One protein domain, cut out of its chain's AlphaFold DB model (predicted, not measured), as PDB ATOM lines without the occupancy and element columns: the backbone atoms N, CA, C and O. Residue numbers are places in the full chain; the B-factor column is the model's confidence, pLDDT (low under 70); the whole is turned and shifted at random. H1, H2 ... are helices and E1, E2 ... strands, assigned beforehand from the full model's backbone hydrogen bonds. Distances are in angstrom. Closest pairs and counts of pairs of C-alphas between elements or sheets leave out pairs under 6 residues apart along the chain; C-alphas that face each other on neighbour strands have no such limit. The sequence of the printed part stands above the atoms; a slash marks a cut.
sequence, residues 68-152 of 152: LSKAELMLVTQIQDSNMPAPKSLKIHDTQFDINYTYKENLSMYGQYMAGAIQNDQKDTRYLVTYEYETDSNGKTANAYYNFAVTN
ATOM      1  N   LEU A  68     -16.082   0.046  30.859       83.81
ATOM      2  CA  LEU A  68     -15.467   1.301  30.461       83.81
ATOM      3  C   LEU A  68     -16.544   2.273  29.980       83.81
ATOM      4  O   LEU A  68     -17.473   1.899  29.270       83.81
ATOM      5  N   SER A  69     -16.416   3.543  30.339       86.75
ATOM      6  CA  SER A  69     -17.122   4.645  29.684       86.75
ATOM      7  C   SER A  69     -16.512   4.940  28.313       86.75
ATOM      8  O   SER A  69     -15.382   4.550  28.013       86.75
ATOM      9  N   LYS A  70     -17.214   5.726  27.489       85.75
ATOM     10  CA  LYS A  70     -16.689   6.202  26.197       85.75
ATOM     11  C   LYS A  70     -15.322   6.883  26.295       85.75
ATOM     12  O   LYS A  70     -14.483   6.712  25.416       85.75
ATOM     13  N   ALA A  71     -15.106   7.679  27.343       83.00
ATOM     14  CA  ALA A  71     -13.849   8.397  27.534       83.00
ATOM     15  C   ALA A  71     -12.705   7.437  27.890       83.00
ATOM     16  O   ALA A  71     -11.607   7.562  27.353       83.00
ATOM     17  N   GLU A  72     -12.972   6.454  28.751       81.12
ATOM     18  CA  GLU A  72     -11.995   5.429  29.132       81.12
ATOM     19  C   GLU A  72     -11.642   4.538  27.938       81.12
ATOM     20  O   GLU A  72     -10.465   4.293  27.676       81.12
ATOM     21  N   LEU A  73     -12.640   4.149  27.144       82.56
ATOM     22  CA  LEU A  73     -12.445   3.411  25.902       82.56
ATOM     23  C   LEU A  73     -11.551   4.175  24.911       82.56
ATOM     24  O   LEU A  73     -10.596   3.616  24.373       82.56
ATOM     25  N   MET A  74     -11.804   5.473  24.716       80.94
ATOM     26  CA  MET A  74     -10.971   6.337  23.871       80.94
ATOM     27  C   MET A  74      -9.507   6.361  24.327       80.94
ATOM     28  O   MET A  74      -8.609   6.303  23.487       80.94
ATOM     29  N   LEU A  75      -9.245   6.402  25.634       77.81
ATOM     30  CA  LEU A  75      -7.881   6.405  26.172       77.81
ATOM     31  C   LEU A  75      -7.166   5.065  25.953       77.81
ATOM     32  O   LEU A  75      -5.997   5.061  25.569       77.81
ATOM     33  N   VAL A  76      -7.862   3.936  26.116       75.75
ATOM     34  CA  VAL A  76      -7.290   2.592  25.898       75.75
ATOM     35  C   VAL A  76      -6.802   2.407  24.457       75.75
ATOM     36  O   VAL A  76      -5.769   1.777  24.227       75.75
ATOM     37  N   THR A  77      -7.487   3.004  23.480       72.25
ATOM     38  CA  THR A  77      -7.062   2.935  22.069       72.25
ATOM     39  C   THR A  77      -5.833   3.779  21.735       72.25
ATOM     40  O   THR A  77      -5.181   3.535  20.724       72.25
ATOM     41  N   GLN A  78      -5.502   4.763  22.573       67.50
ATOM     42  CA  GLN A  78      -4.407   5.703  22.324       67.50
ATOM     43  C   GLN A  78      -3.079   5.251  22.948       67.50
ATOM     44  O   GLN A  78      -2.026   5.749  22.568       67.50
ATOM     45  N   ILE A  79      -3.089   4.319  23.902       64.19
ATOM     46  CA  ILE A  79      -1.892   3.938  24.669       64.19
ATOM     47  C   ILE A  79      -1.457   2.515  24.290       64.19
ATOM     48  O   ILE A  79      -1.391   1.632  25.140       64.19
ATOM     49  N   GLN A  80      -1.168   2.261  23.007       64.75
ATOM     50  CA  GLN A  80      -0.672   0.946  22.571       64.75
ATOM     51  C   GLN A  80       0.768   1.028  22.040       64.75
ATOM     52  O   GLN A  80       1.064   1.551  20.964       64.75
ATOM     53  N   ASP A  81       1.709   0.538  22.839       59.69
ATOM     54  CA  ASP A  81       3.141   0.579  22.529       59.69
ATOM     55  C   ASP A  81       3.605  -0.726  21.852       59.69
ATOM     56  O   ASP A  81       2.882  -1.725  21.790       59.69
ATOM     57  N   SER A  82       4.844  -0.753  21.364       61.16
ATOM     58  CA  SER A  82       5.469  -1.929  20.743       61.16
ATOM     59  C   SER A  82       5.417  -3.168  21.640       61.16
ATOM     60  O   SER A  82       5.237  -4.273  21.127       61.16
ATOM     61  N   ASN A  83       5.493  -2.961  22.957       62.62
ATOM     62  CA  ASN A  83       5.501  -3.987  23.999       62.62
ATOM     63  C   ASN A  83       4.110  -4.495  24.412       62.62
ATOM     64  O   ASN A  83       4.015  -5.283  25.354       62.62
ATOM     65  N   MET A  84       3.031  -4.040  23.768       65.62
ATOM     66  CA  MET A  84       1.698  -4.532  24.103       65.62
ATOM     67  C   MET A  84       1.543  -6.014  23.714       65.62
ATOM     68  O   MET A  84       1.932  -6.387  22.598       65.62
ATOM     69  N   PRO A  85       0.991  -6.864  24.603       61.84
ATOM     70  CA  PRO A  85       0.725  -8.264  24.292       61.84
ATOM     71  C   PRO A  85      -0.230  -8.411  23.103       61.84
ATOM     72  O   PRO A  85      -1.137  -7.606  22.904       61.84
ATOM     73  N   ALA A  86      -0.018  -9.460  22.309       69.94
ATOM     74  CA  ALA A  86      -0.952  -9.841  21.260       69.94
ATOM     75  C   ALA A  86      -2.278 -10.346  21.875       69.94
ATOM     76  O   ALA A  86      -2.239 -10.987  22.927       69.94
ATOM     77  N   PRO A  87      -3.426 -10.129  21.208       74.56
ATOM     78  CA  PRO A  87      -3.581  -9.515  19.893       74.56
ATOM     79  C   PRO A  87      -3.617  -7.986  19.953       74.56
ATOM     80  O   PRO A  87      -4.194  -7.391  20.855       74.56
ATOM     81  N   LYS A  88      -3.067  -7.347  18.919       77.75
ATOM     82  CA  LYS A  88      -3.142  -5.891  18.735       77.75
ATOM     83  C   LYS A  88      -4.385  -5.460  17.946       77.75
ATOM     84  O   LYS A  88      -4.408  -4.383  17.365       77.75
ATOM     85  N   SER A  89      -5.388  -6.330  17.887       84.81
ATOM     86  CA  SER A  89      -6.623  -6.117  17.141       84.81
ATOM     87  C   SER A  89      -7.733  -5.756  18.112       84.81
ATOM     88  O   SER A  89      -7.958  -6.473  19.092       84.81
ATOM     89  N   LEU A  90      -8.402  -4.637  17.863       85.94
ATOM     90  CA  LEU A  90      -9.537  -4.170  18.648       85.94
ATOM     91  C   LEU A  90     -10.792  -4.209  17.784       85.94
ATOM     92  O   LEU A  90     -10.760  -3.783  16.630       85.94
ATOM     93  N   LYS A  91     -11.900  -4.674  18.356       87.38
ATOM     94  CA  LYS A  91     -13.210  -4.705  17.711       87.38
ATOM     95  C   LYS A  91     -14.237  -3.994  18.576       87.38
ATOM     96  O   LYS A  91     -14.353  -4.268  19.766       87.38
ATOM     97  N   ILE A  92     -14.993  -3.097  17.964       86.44
ATOM     98  CA  ILE A  92     -16.149  -2.456  18.573       86.44
ATOM     99  C   ILE A  92     -17.265  -2.351  17.541       86.44
ATOM    100  O   ILE A  92     -17.046  -1.865  16.430       86.44
ATOM    101  N   HIS A  93     -18.462  -2.821  17.900       86.12
ATOM    102  CA  HIS A  93     -19.561  -2.996  16.945       86.12
ATOM    103  C   HIS A  93     -19.070  -3.764  15.698       86.12
ATOM    104  O   HIS A  93     -18.470  -4.834  15.825       86.12
ATOM    105  N   ASP A  94     -19.256  -3.190  14.508       84.00
ATOM    106  CA  ASP A  94     -18.785  -3.734  13.228       84.00
ATOM    107  C   ASP A  94     -17.383  -3.235  12.822       84.00
ATOM    108  O   ASP A  94     -16.873  -3.592  11.760       84.00
ATOM    109  N   THR A  95     -16.743  -2.397  13.642       85.19
ATOM    110  CA  THR A  95     -15.428  -1.817  13.343       85.19
ATOM    111  C   THR A  95     -14.332  -2.616  14.038       85.19
ATOM    112  O   THR A  95     -14.189  -2.556  15.257       85.19
ATOM    113  N   GLN A  96     -13.526  -3.338  13.260       87.81
ATOM    114  CA  GLN A  96     -12.299  -3.984  13.730       87.81
ATOM    115  C   GLN A  96     -11.082  -3.287  13.119       87.81
ATOM    116  O   GLN A  96     -11.058  -3.015  11.920       87.81
ATOM    117  N   PHE A  97     -10.073  -2.994  13.934       84.81
ATOM    118  CA  PHE A  97      -8.834  -2.381  13.472       84.81
ATOM    119  C   PHE A  97      -7.619  -2.889  14.248       84.81
ATOM    120  O   PHE A  97      -7.683  -3.149  15.450       84.81
ATOM    121  N   ASP A  98      -6.491  -2.984  13.546       83.19
ATOM    122  CA  ASP A  98      -5.220  -3.434  14.105       83.19
ATOM    123  C   ASP A  98      -4.329  -2.245  14.479       83.19
ATOM    124  O   ASP A  98      -3.958  -1.408  13.643       83.19
ATOM    125  N   ILE A  99      -3.940  -2.181  15.750       75.69
ATOM    126  CA  ILE A  99      -3.025  -1.175  16.279       75.69
ATOM    127  C   ILE A  99      -1.602  -1.734  16.253       75.69
ATOM    128  O   ILE A  99      -1.073  -2.241  17.236       75.69
ATOM    129  N   ASN A 100      -0.940  -1.634  15.104       67.44
ATOM    130  CA  ASN A 100       0.430  -2.139  14.968       67.44
ATOM    131  C   ASN A 100       1.414  -1.411  15.902       67.44
ATOM    132  O   ASN A 100       2.229  -2.050  16.580       67.44
ATOM    133  N   TYR A 101       1.328  -0.077  15.928       63.56
ATOM    134  CA  TYR A 101       2.151   0.795  16.761       63.56
ATOM    135  C   TYR A 101       1.566   2.215  16.802       63.56
ATOM    136  O   TYR A 101       1.444   2.871  15.761       63.56
ATOM    137  N   THR A 102       1.244   2.725  17.991       61.06
ATOM    138  CA  THR A 102       0.831   4.128  18.155       61.06
ATOM    139  C   THR A 102       2.059   5.028  18.316       61.06
ATOM    140  O   THR A 102       2.417   5.447  19.414       61.06
ATOM    141  N   TYR A 103       2.738   5.340  17.206       60.66
ATOM    142  CA  TYR A 103       3.644   6.496  17.173       60.66
ATOM    143  C   TYR A 103       2.821   7.789  17.167       60.66
ATOM    144  O   TYR A 103       1.669   7.772  16.729       60.66
ATOM    145  N   LYS A 104       3.391   8.911  17.631       62.72
ATOM    146  CA  LYS A 104       2.657  10.175  17.866       62.72
ATOM    147  C   LYS A 104       1.737  10.603  16.715       62.72
ATOM    148  O   LYS A 104       0.665  11.139  16.961       62.72
ATOM    149  N   GLU A 105       2.156  10.347  15.482       65.81
ATOM    150  CA  GLU A 105       1.442  10.715  14.255       65.81
ATOM    151  C   GLU A 105       0.180   9.871  14.011       65.81
ATOM    152  O   GLU A 105      -0.795  10.376  13.463       65.81
ATOM    153  N   ASN A 106       0.157   8.621  14.484       67.88
ATOM    154  CA  ASN A 106      -0.956   7.690  14.285       67.88
ATOM    155  C   ASN A 106      -1.960   7.691  15.452       67.88
ATOM    156  O   ASN A 106      -3.044   7.128  15.318       67.88
ATOM    157  N   LEU A 107      -1.634   8.339  16.582       68.56
ATOM    158  CA  LEU A 107      -2.525   8.461  17.750       68.56
ATOM    159  C   LEU A 107      -3.884   9.060  17.380       68.56
ATOM    160  O   LEU A 107      -4.930   8.572  17.805       68.56
ATOM    161  N   SER A 108      -3.863  10.118  16.569       73.38
ATOM    162  CA  SER A 108      -5.073  10.815  16.136       73.38
ATOM    163  C   SER A 108      -5.935   9.949  15.216       73.38
ATOM    164  O   SER A 108      -7.156   9.998  15.325       73.38
ATOM    165  N   MET A 109      -5.323   9.133  14.355       79.12
ATOM    166  CA  MET A 109      -6.025   8.255  13.417       79.12
ATOM    167  C   MET A 109      -6.809   7.159  14.148       79.12
ATOM    168  O   MET A 109      -8.009   7.015  13.929       79.12
ATOM    169  N   TYR A 110      -6.166   6.435  15.067       78.69
ATOM    170  CA  TYR A 110      -6.849   5.398  15.850       78.69
ATOM    171  C   TYR A 110      -7.914   5.988  16.782       78.69
ATOM    172  O   TYR A 110      -9.002   5.427  16.910       78.69
ATOM    173  N   GLY A 111      -7.648   7.170  17.350       77.38
ATOM    174  CA  GLY A 111      -8.647   7.924  18.103       77.38
ATOM    175  C   GLY A 111      -9.865   8.310  17.258       77.38
ATOM    176  O   GLY A 111     -10.984   8.238  17.751       77.38
ATOM    177  N   GLN A 112      -9.681   8.670  15.983       81.94
ATOM    178  CA  GLN A 112     -10.788   8.959  15.064       81.94
ATOM    179  C   GLN A 112     -11.589   7.707  14.694       81.94
ATOM    180  O   GLN A 112     -12.814   7.782  14.651       81.94
ATOM    181  N   TYR A 113     -10.934   6.563  14.467       84.94
ATOM    182  CA  TYR A 113     -11.635   5.299  14.208       84.94
ATOM    183  C   TYR A 113     -12.510   4.888  15.388       84.94
ATOM    184  O   TYR A 113     -13.691   4.598  15.205       84.94
ATOM    185  N   MET A 114     -11.961   4.947  16.604       83.56
ATOM    186  CA  MET A 114     -12.722   4.644  17.812       83.56
ATOM    187  C   MET A 114     -13.845   5.662  18.039       83.56
ATOM    188  O   MET A 114     -14.989   5.269  18.255       83.56
ATOM    189  N   ALA A 115     -13.558   6.962  17.917       85.44
ATOM    190  CA  ALA A 115     -14.562   8.012  18.073       85.44
ATOM    191  C   ALA A 115     -15.721   7.858  17.079       85.44
ATOM    192  O   ALA A 115     -16.872   8.023  17.474       85.44
ATOM    193  N   GLY A 116     -15.426   7.522  15.820       86.38
ATOM    194  CA  GLY A 116     -16.435   7.262  14.796       86.38
ATOM    195  C   GLY A 116     -17.295   6.041  15.119       86.38
ATOM    196  O   GLY A 116     -18.515   6.107  14.979       86.38
ATOM    197  N   ALA A 117     -16.686   4.961  15.618       87.38
ATOM    198  CA  ALA A 117     -17.410   3.743  15.970       87.38
ATOM    199  C   ALA A 117     -18.399   3.942  17.132       87.38
ATOM    200  O   ALA A 117     -19.472   3.351  17.121       87.38
ATOM    201  N   ILE A 118     -18.078   4.806  18.103       88.19
ATOM    202  CA  ILE A 118     -18.914   5.042  19.298       88.19
ATOM    203  C   ILE A 118     -19.701   6.351  19.266       88.19
ATOM    204  O   ILE A 118     -20.338   6.725  20.258       88.19
ATOM    205  N   GLN A 119     -19.647   7.094  18.159       88.00
ATOM    206  CA  GLN A 119     -20.236   8.431  18.065       88.00
ATOM    207  C   GLN A 119     -21.739   8.418  18.371       88.00
ATOM    208  O   GLN A 119     -22.235   9.313  19.055       88.00
ATOM    209  N   ASN A 120     -22.437   7.386  17.894       88.38
ATOM    210  CA  ASN A 120     -23.892   7.266  17.982       88.38
ATOM    211  C   ASN A 120     -24.385   6.584  19.264       88.38
ATOM    212  O   ASN A 120     -25.587   6.577  19.521       88.38
ATOM    213  N   ASP A 121     -23.482   6.031  20.076       88.06
ATOM    214  CA  ASP A 121     -23.865   5.360  21.316       88.06
ATOM    215  C   ASP A 121     -24.426   6.378  22.328       88.06
ATOM    216  O   ASP A 121     -24.142   7.581  22.259       88.06
ATOM    217  N   GLN A 122     -25.195   5.930  23.316       86.19
ATOM    218  CA  GLN A 122     -25.696   6.833  24.354       86.19
ATOM    219  C   GLN A 122     -24.559   7.284  25.278       86.19
ATOM    220  O   GLN A 122     -23.546   6.609  25.426       86.19
ATOM    221  N   LYS A 123     -24.697   8.456  25.910       82.06
ATOM    222  CA  LYS A 123     -23.647   9.003  26.789       82.06
ATOM    223  C   LYS A 123     -23.274   8.040  27.925       82.06
ATOM    224  O   LYS A 123     -22.099   7.950  28.268       82.06
ATOM    225  N   ASP A 124     -24.266   7.323  28.440       85.31
ATOM    226  CA  ASP A 124     -24.128   6.416  29.580       85.31
ATOM    227  C   ASP A 124     -23.851   4.964  29.150       85.31
ATOM    228  O   ASP A 124     -23.880   4.059  29.977       85.31
ATOM    229  N   THR A 125     -23.561   4.730  27.863       86.88
ATOM    230  CA  THR A 125     -23.159   3.413  27.363       86.88
ATOM    231  C   THR A 125     -21.863   2.957  28.031       86.88
ATOM    232  O   THR A 125     -20.883   3.705  28.128       86.88
ATOM    233  N   ARG A 126     -21.875   1.700  28.472       86.81
ATOM    234  CA  ARG A 126     -20.768   1.022  29.137       86.81
ATOM    235  C   ARG A 126     -20.270  -0.128  28.258       86.81
ATOM    236  O   ARG A 126     -21.070  -0.801  27.609       86.81
ATOM    237  N   TYR A 127     -18.952  -0.323  28.216       85.19
ATOM    238  CA  TYR A 127     -18.302  -1.321  27.363       85.19
ATOM    239  C   TYR A 127     -17.545  -2.336  28.205       85.19
ATOM    240  O   TYR A 127     -16.682  -1.964  29.000       85.19
ATOM    241  N   LEU A 128     -17.827  -3.617  28.001       84.38
ATOM    242  CA  LEU A 128     -17.055  -4.705  28.586       84.38
ATOM    243  C   LEU A 128     -15.984  -5.160  27.597       84.38
ATOM    244  O   LEU A 128     -16.263  -5.334  26.412       84.38
ATOM    245  N   VAL A 129     -14.772  -5.383  28.099       82.00
ATOM    246  CA  VAL A 129     -13.666  -5.910  27.296       82.00
ATOM    247  C   VAL A 129     -13.648  -7.430  27.398       82.00
ATOM    248  O   VAL A 129     -13.449  -7.978  28.483       82.00
ATOM    249  N   THR A 130     -13.813  -8.117  26.272       80.19
ATOM    250  CA  THR A 130     -13.665  -9.572  26.169       80.19
ATOM    251  C   THR A 130     -12.562  -9.925  25.181       80.19
ATOM    252  O   THR A 130     -12.331  -9.230  24.196       80.19
ATOM    253  N   TYR A 131     -11.836 -11.004  25.458       80.00
ATOM    254  CA  TYR A 131     -10.903 -11.581  24.496       80.00
ATOM    255  C   TYR A 131     -11.642 -12.621  23.658       80.00
ATOM    256  O   TYR A 131     -12.195 -13.576  24.206       80.00
ATOM    257  N   GLU A 132     -11.634 -12.440  22.342       79.56
ATOM    258  CA  GLU A 132     -12.262 -13.344  21.387       79.56
ATOM    259  C   GLU A 132     -11.243 -13.814  20.353       79.56
ATOM    260  O   GLU A 132     -10.288 -13.114  20.009       79.56
ATOM    261  N   TYR A 133     -11.438 -15.036  19.866       85.25
ATOM    262  CA  TYR A 133     -10.603 -15.611  18.828       85.25
ATOM    263  C   TYR A 133     -11.410 -16.547  17.936       85.25
ATOM    264  O   TYR A 133     -12.330 -17.230  18.384       85.25
ATOM    265  N   GLU A 134     -11.029 -16.589  16.669       86.31
ATOM    266  CA  GLU A 134     -11.584 -17.477  15.658       86.31
ATOM    267  C   GLU A 134     -10.525 -18.517  15.300       86.31
ATOM    268  O   GLU A 134      -9.336 -18.204  15.157       86.31
ATOM    269  N   THR A 135     -10.949 -19.767  15.164       88.00
ATOM    270  CA  THR A 135     -10.081 -20.879  14.783       88.00
ATOM    271  C   THR A 135     -10.285 -21.255  13.318       88.00
ATOM    272  O   THR A 135     -11.392 -21.187  12.787       88.00
ATOM    273  N   ASP A 136      -9.202 -21.647  12.647       89.38
ATOM    274  CA  ASP A 136      -9.263 -22.231  11.312       89.38
ATOM    275  C   ASP A 136      -9.798 -23.678  11.359       89.38
ATOM    276  O   ASP A 136      -9.986 -24.281  12.419       89.38
ATOM    277  N   SER A 137     -10.000 -24.273  10.182       87.69
ATOM    278  CA  SER A 137     -10.413 -25.675  10.033       87.69
ATOM    279  C   SER A 137      -9.418 -26.695  10.607       87.69
ATOM    280  O   SER A 137      -9.762 -27.869  10.732       87.69
ATOM    281  N   ASN A 138      -8.210 -26.263  10.983       85.81
ATOM    282  CA  ASN A 138      -7.172 -27.078  11.611       85.81
ATOM    283  C   ASN A 138      -7.061 -26.828  13.127       85.81
ATOM    284  O   ASN A 138      -6.148 -27.358  13.764       85.81
ATOM    285  N   GLY A 139      -7.949 -26.015  13.711       79.81
ATOM    286  CA  GLY A 139      -7.942 -25.666  15.130       79.81
ATOM    287  C   GLY A 139      -6.856 -24.666  15.544       79.81
ATOM    288  O   GLY A 139      -6.631 -24.485  16.739       79.81
ATOM    289  N   LYS A 140      -6.171 -24.015  14.596       81.88
ATOM    290  CA  LYS A 140      -5.223 -22.925  14.875       81.88
ATOM    291  C   LYS A 140      -5.960 -21.596  14.951       81.88
ATOM    292  O   LYS A 140      -6.904 -21.369  14.205       81.88
ATOM    293  N   THR A 141      -5.503 -20.690  15.812       81.38
ATOM    294  CA  THR A 141      -6.039 -19.325  15.874       81.38
ATOM    295  C   THR A 141      -5.787 -18.600  14.551       81.38
ATOM    296  O   THR A 141      -4.637 -18.351  14.192       81.38
ATOM    297  N   ALA A 142      -6.862 -18.283  13.833       83.38
ATOM    298  CA  ALA A 142      -6.841 -17.536  12.579       83.38
ATOM    299  C   ALA A 142      -6.951 -16.027  12.824       83.38
ATOM    300  O   ALA A 142      -6.291 -15.236  12.156       83.38
ATOM    301  N   ASN A 143      -7.763 -15.643  13.808       84.06
ATOM    302  CA  ASN A 143      -8.030 -14.261  14.179       84.06
ATOM    303  C   ASN A 143      -8.157 -14.188  15.703       84.06
ATOM    304  O   ASN A 143      -8.701 -15.097  16.322       84.06
ATOM    305  N   ALA A 144      -7.632 -13.138  16.316       83.81
ATOM    306  CA  ALA A 144      -7.784 -12.889  17.743       83.81
ATOM    307  C   ALA A 144      -7.867 -11.386  17.960       83.81
ATOM    308  O   ALA A 144      -7.077 -10.639  17.383       83.81
ATOM    309  N   TYR A 145      -8.804 -10.949  18.792       85.56
ATOM    310  CA  TYR A 145      -9.069  -9.536  19.022       85.56
ATOM    311  C   TYR A 145      -9.675  -9.300  20.409       85.56
ATOM    312  O   TYR A 145     -10.253 -10.194  21.027       85.56
ATOM    313  N   TYR A 146      -9.539  -8.072  20.903       84.06
ATOM    314  CA  TYR A 146     -10.297  -7.598  22.057       84.06
ATOM    315  C   TYR A 146     -11.606  -6.978  21.575       84.06
ATOM    316  O   TYR A 146     -11.586  -6.014  20.811       84.06
ATOM    317  N   ASN A 147     -12.733  -7.538  22.006       84.25
ATOM    318  CA  ASN A 147     -14.064  -7.038  21.701       84.25
ATOM    319  C   ASN A 147     -14.556  -6.115  22.820       84.25
ATOM    320  O   ASN A 147     -14.504  -6.469  23.998       84.25
ATOM    321  N   PHE A 148     -15.042  -4.938  22.445       85.56
ATOM    322  CA  PHE A 148     -15.681  -3.980  23.340       85.56
ATOM    323  C   PHE A 148     -17.193  -4.076  23.157       85.56
ATOM    324  O   PHE A 148     -17.792  -3.344  22.366       85.56
ATOM    325  N   ALA A 149     -17.806  -5.014  23.873       82.75
ATOM    326  CA  ALA A 149     -19.237  -5.260  23.794       82.75
ATOM    327  C   ALA A 149     -20.010  -4.255  24.658       82.75
ATOM    328  O   ALA A 149     -19.634  -3.987  25.801       82.75
ATOM    329  N   VAL A 150     -21.114  -3.725  24.129       81.38
ATOM    330  CA  VAL A 150     -22.019  -2.862  24.898       81.38
ATOM    331  C   VAL A 150     -22.745  -3.692  25.951       81.38
ATOM    332  O   VAL A 150     -23.410  -4.678  25.630       81.38
ATOM    333  N   THR A 151     -22.642  -3.276  27.209       66.44
ATOM    334  CA  THR A 151     -23.466  -3.808  28.297       66.44
ATOM    335  C   THR A 151     -24.737  -2.971  28.400       66.44
ATOM    336  O   THR A 151     -24.647  -1.762  28.621       66.44
ATOM    337  N   ASN A 152     -25.895  -3.611  28.214       55.06
ATOM    338  CA  ASN A 152     -27.208  -3.020  28.495       55.06
ATOM    339  C   ASN A 152     -27.518  -3.048  29.991       55.06
ATOM    340  O   ASN A 152     -27.207  -4.085  30.622       55.06
TER     341      ASN A 152
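Overview. This is residues 68 to 152 of the 152 residues of an uncharacterized protein of Anaerocolumna jejuensis DSM 15929 (UniProt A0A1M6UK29). A long hairpin of two strands, E3 and E4, and a short hairpin, E1 and E2, lie side by side in one strongly twisted sheet, and two helices, H1 and H2, pack on each other and on the sheet, H1 near E3 and H2 over E2. The long hairpin runs on past the short one, and its link, residues 136 to 140, lies far from the helices at one end of the longest axis. The printed part has 85 residues, with two named helices and four named strands in the order H1, E1, E2, H2, E3, E4, and its class is mixed, helices and strands. The sheet, in the order E2, E1, E4, E3, is mixed: E1 and E4 are parallel, the other neighbours antiparallel. The whole is compact, with a radius of gyration of the C-alphas of 13.4 A, and flat in outline, spanning 42 by 34 by 17 A.

Along the chain. E3 is residues 126 to 135, 28.3 A from first to last C-alpha, and begins with C-alpha 126 at (-20.768, 1.022, 29.137). E4 is residues 141 to 151, 26.4 A long, and ends with C-alpha 151 at (-23.466, -3.808, 28.297). E1 is residues 89 to 92, 10.3 A long, and E2 is residues 95 to 98, 10.4 A long. H1 is residues 70 to 78, 12.9 A long, beginning with C-alpha 70 at (-16.689, 6.202, 26.197). H2, residues 107 to 117, is the longest helix by residues and measures 15.7 A.

Arrangement. E3 and E4 form a hairpin, antiparallel at 160 degrees between their directions; N 130 and O 147 are 2.9 A apart and N 147 and O 130 are 2.8 A apart, both within hydrogen-bond range. E1 is the parallel neighbour of E4 at 33 degrees, with N 91 and O 146 within hydrogen-bond range at 2.8 A; the C-alphas of Ser 89 and Tyr 145, which face each other, are 4.6 A apart. E1 and E2 form the second hairpin, antiparallel at 164 degrees, with N 90 and O 97 within hydrogen-bond range at 2.9 A. E2 and E3 are the edge strands and are apart. H2 is on the sheet at a height over the sheet of 10.3 A, over E2, and runs along the strands at 8 degrees to E2 on the local plane. The closest C-alphas of H2 and E2, those of Ala 117 and Thr 95, are 6.5 A apart. E2, H2 and E3 form a split strand-helix-strand unit, two strands that run the same way with a helix between them in the chain and E1 and E4 between them in the sheet; its crossover is right-handed. H1 is on the sheet but over none of its strands, at a height over the sheet of 8.5 A. The closest C-alphas of H1 and E3, those of Lys 70 and Arg 126, are 7.2 A apart. H1 and H2 touch, with the C-alphas of Gln 78 and Leu 107 closest at 5.7 A; they run opposite ways at a steep tilt of 38 degrees, only just past shallow. Every O i to N i+4 pair is within hydrogen-bond range in H2, and 4 of 5 in H1.

Size, cuts and confidence. The two C-alphas farthest apart, those of Lys 123 and Asn 138, are 42.5 A apart. The printed part has no cut and ends at Asn 152, the chain's last residue. No link is long; those from E1 to E2 and from E3 to E4 are tight, and the others are short. The mean pLDDT of the printed part is 79.1, and it is under 70 at residues 78 to 86, 100 to 107 and 151 to 152.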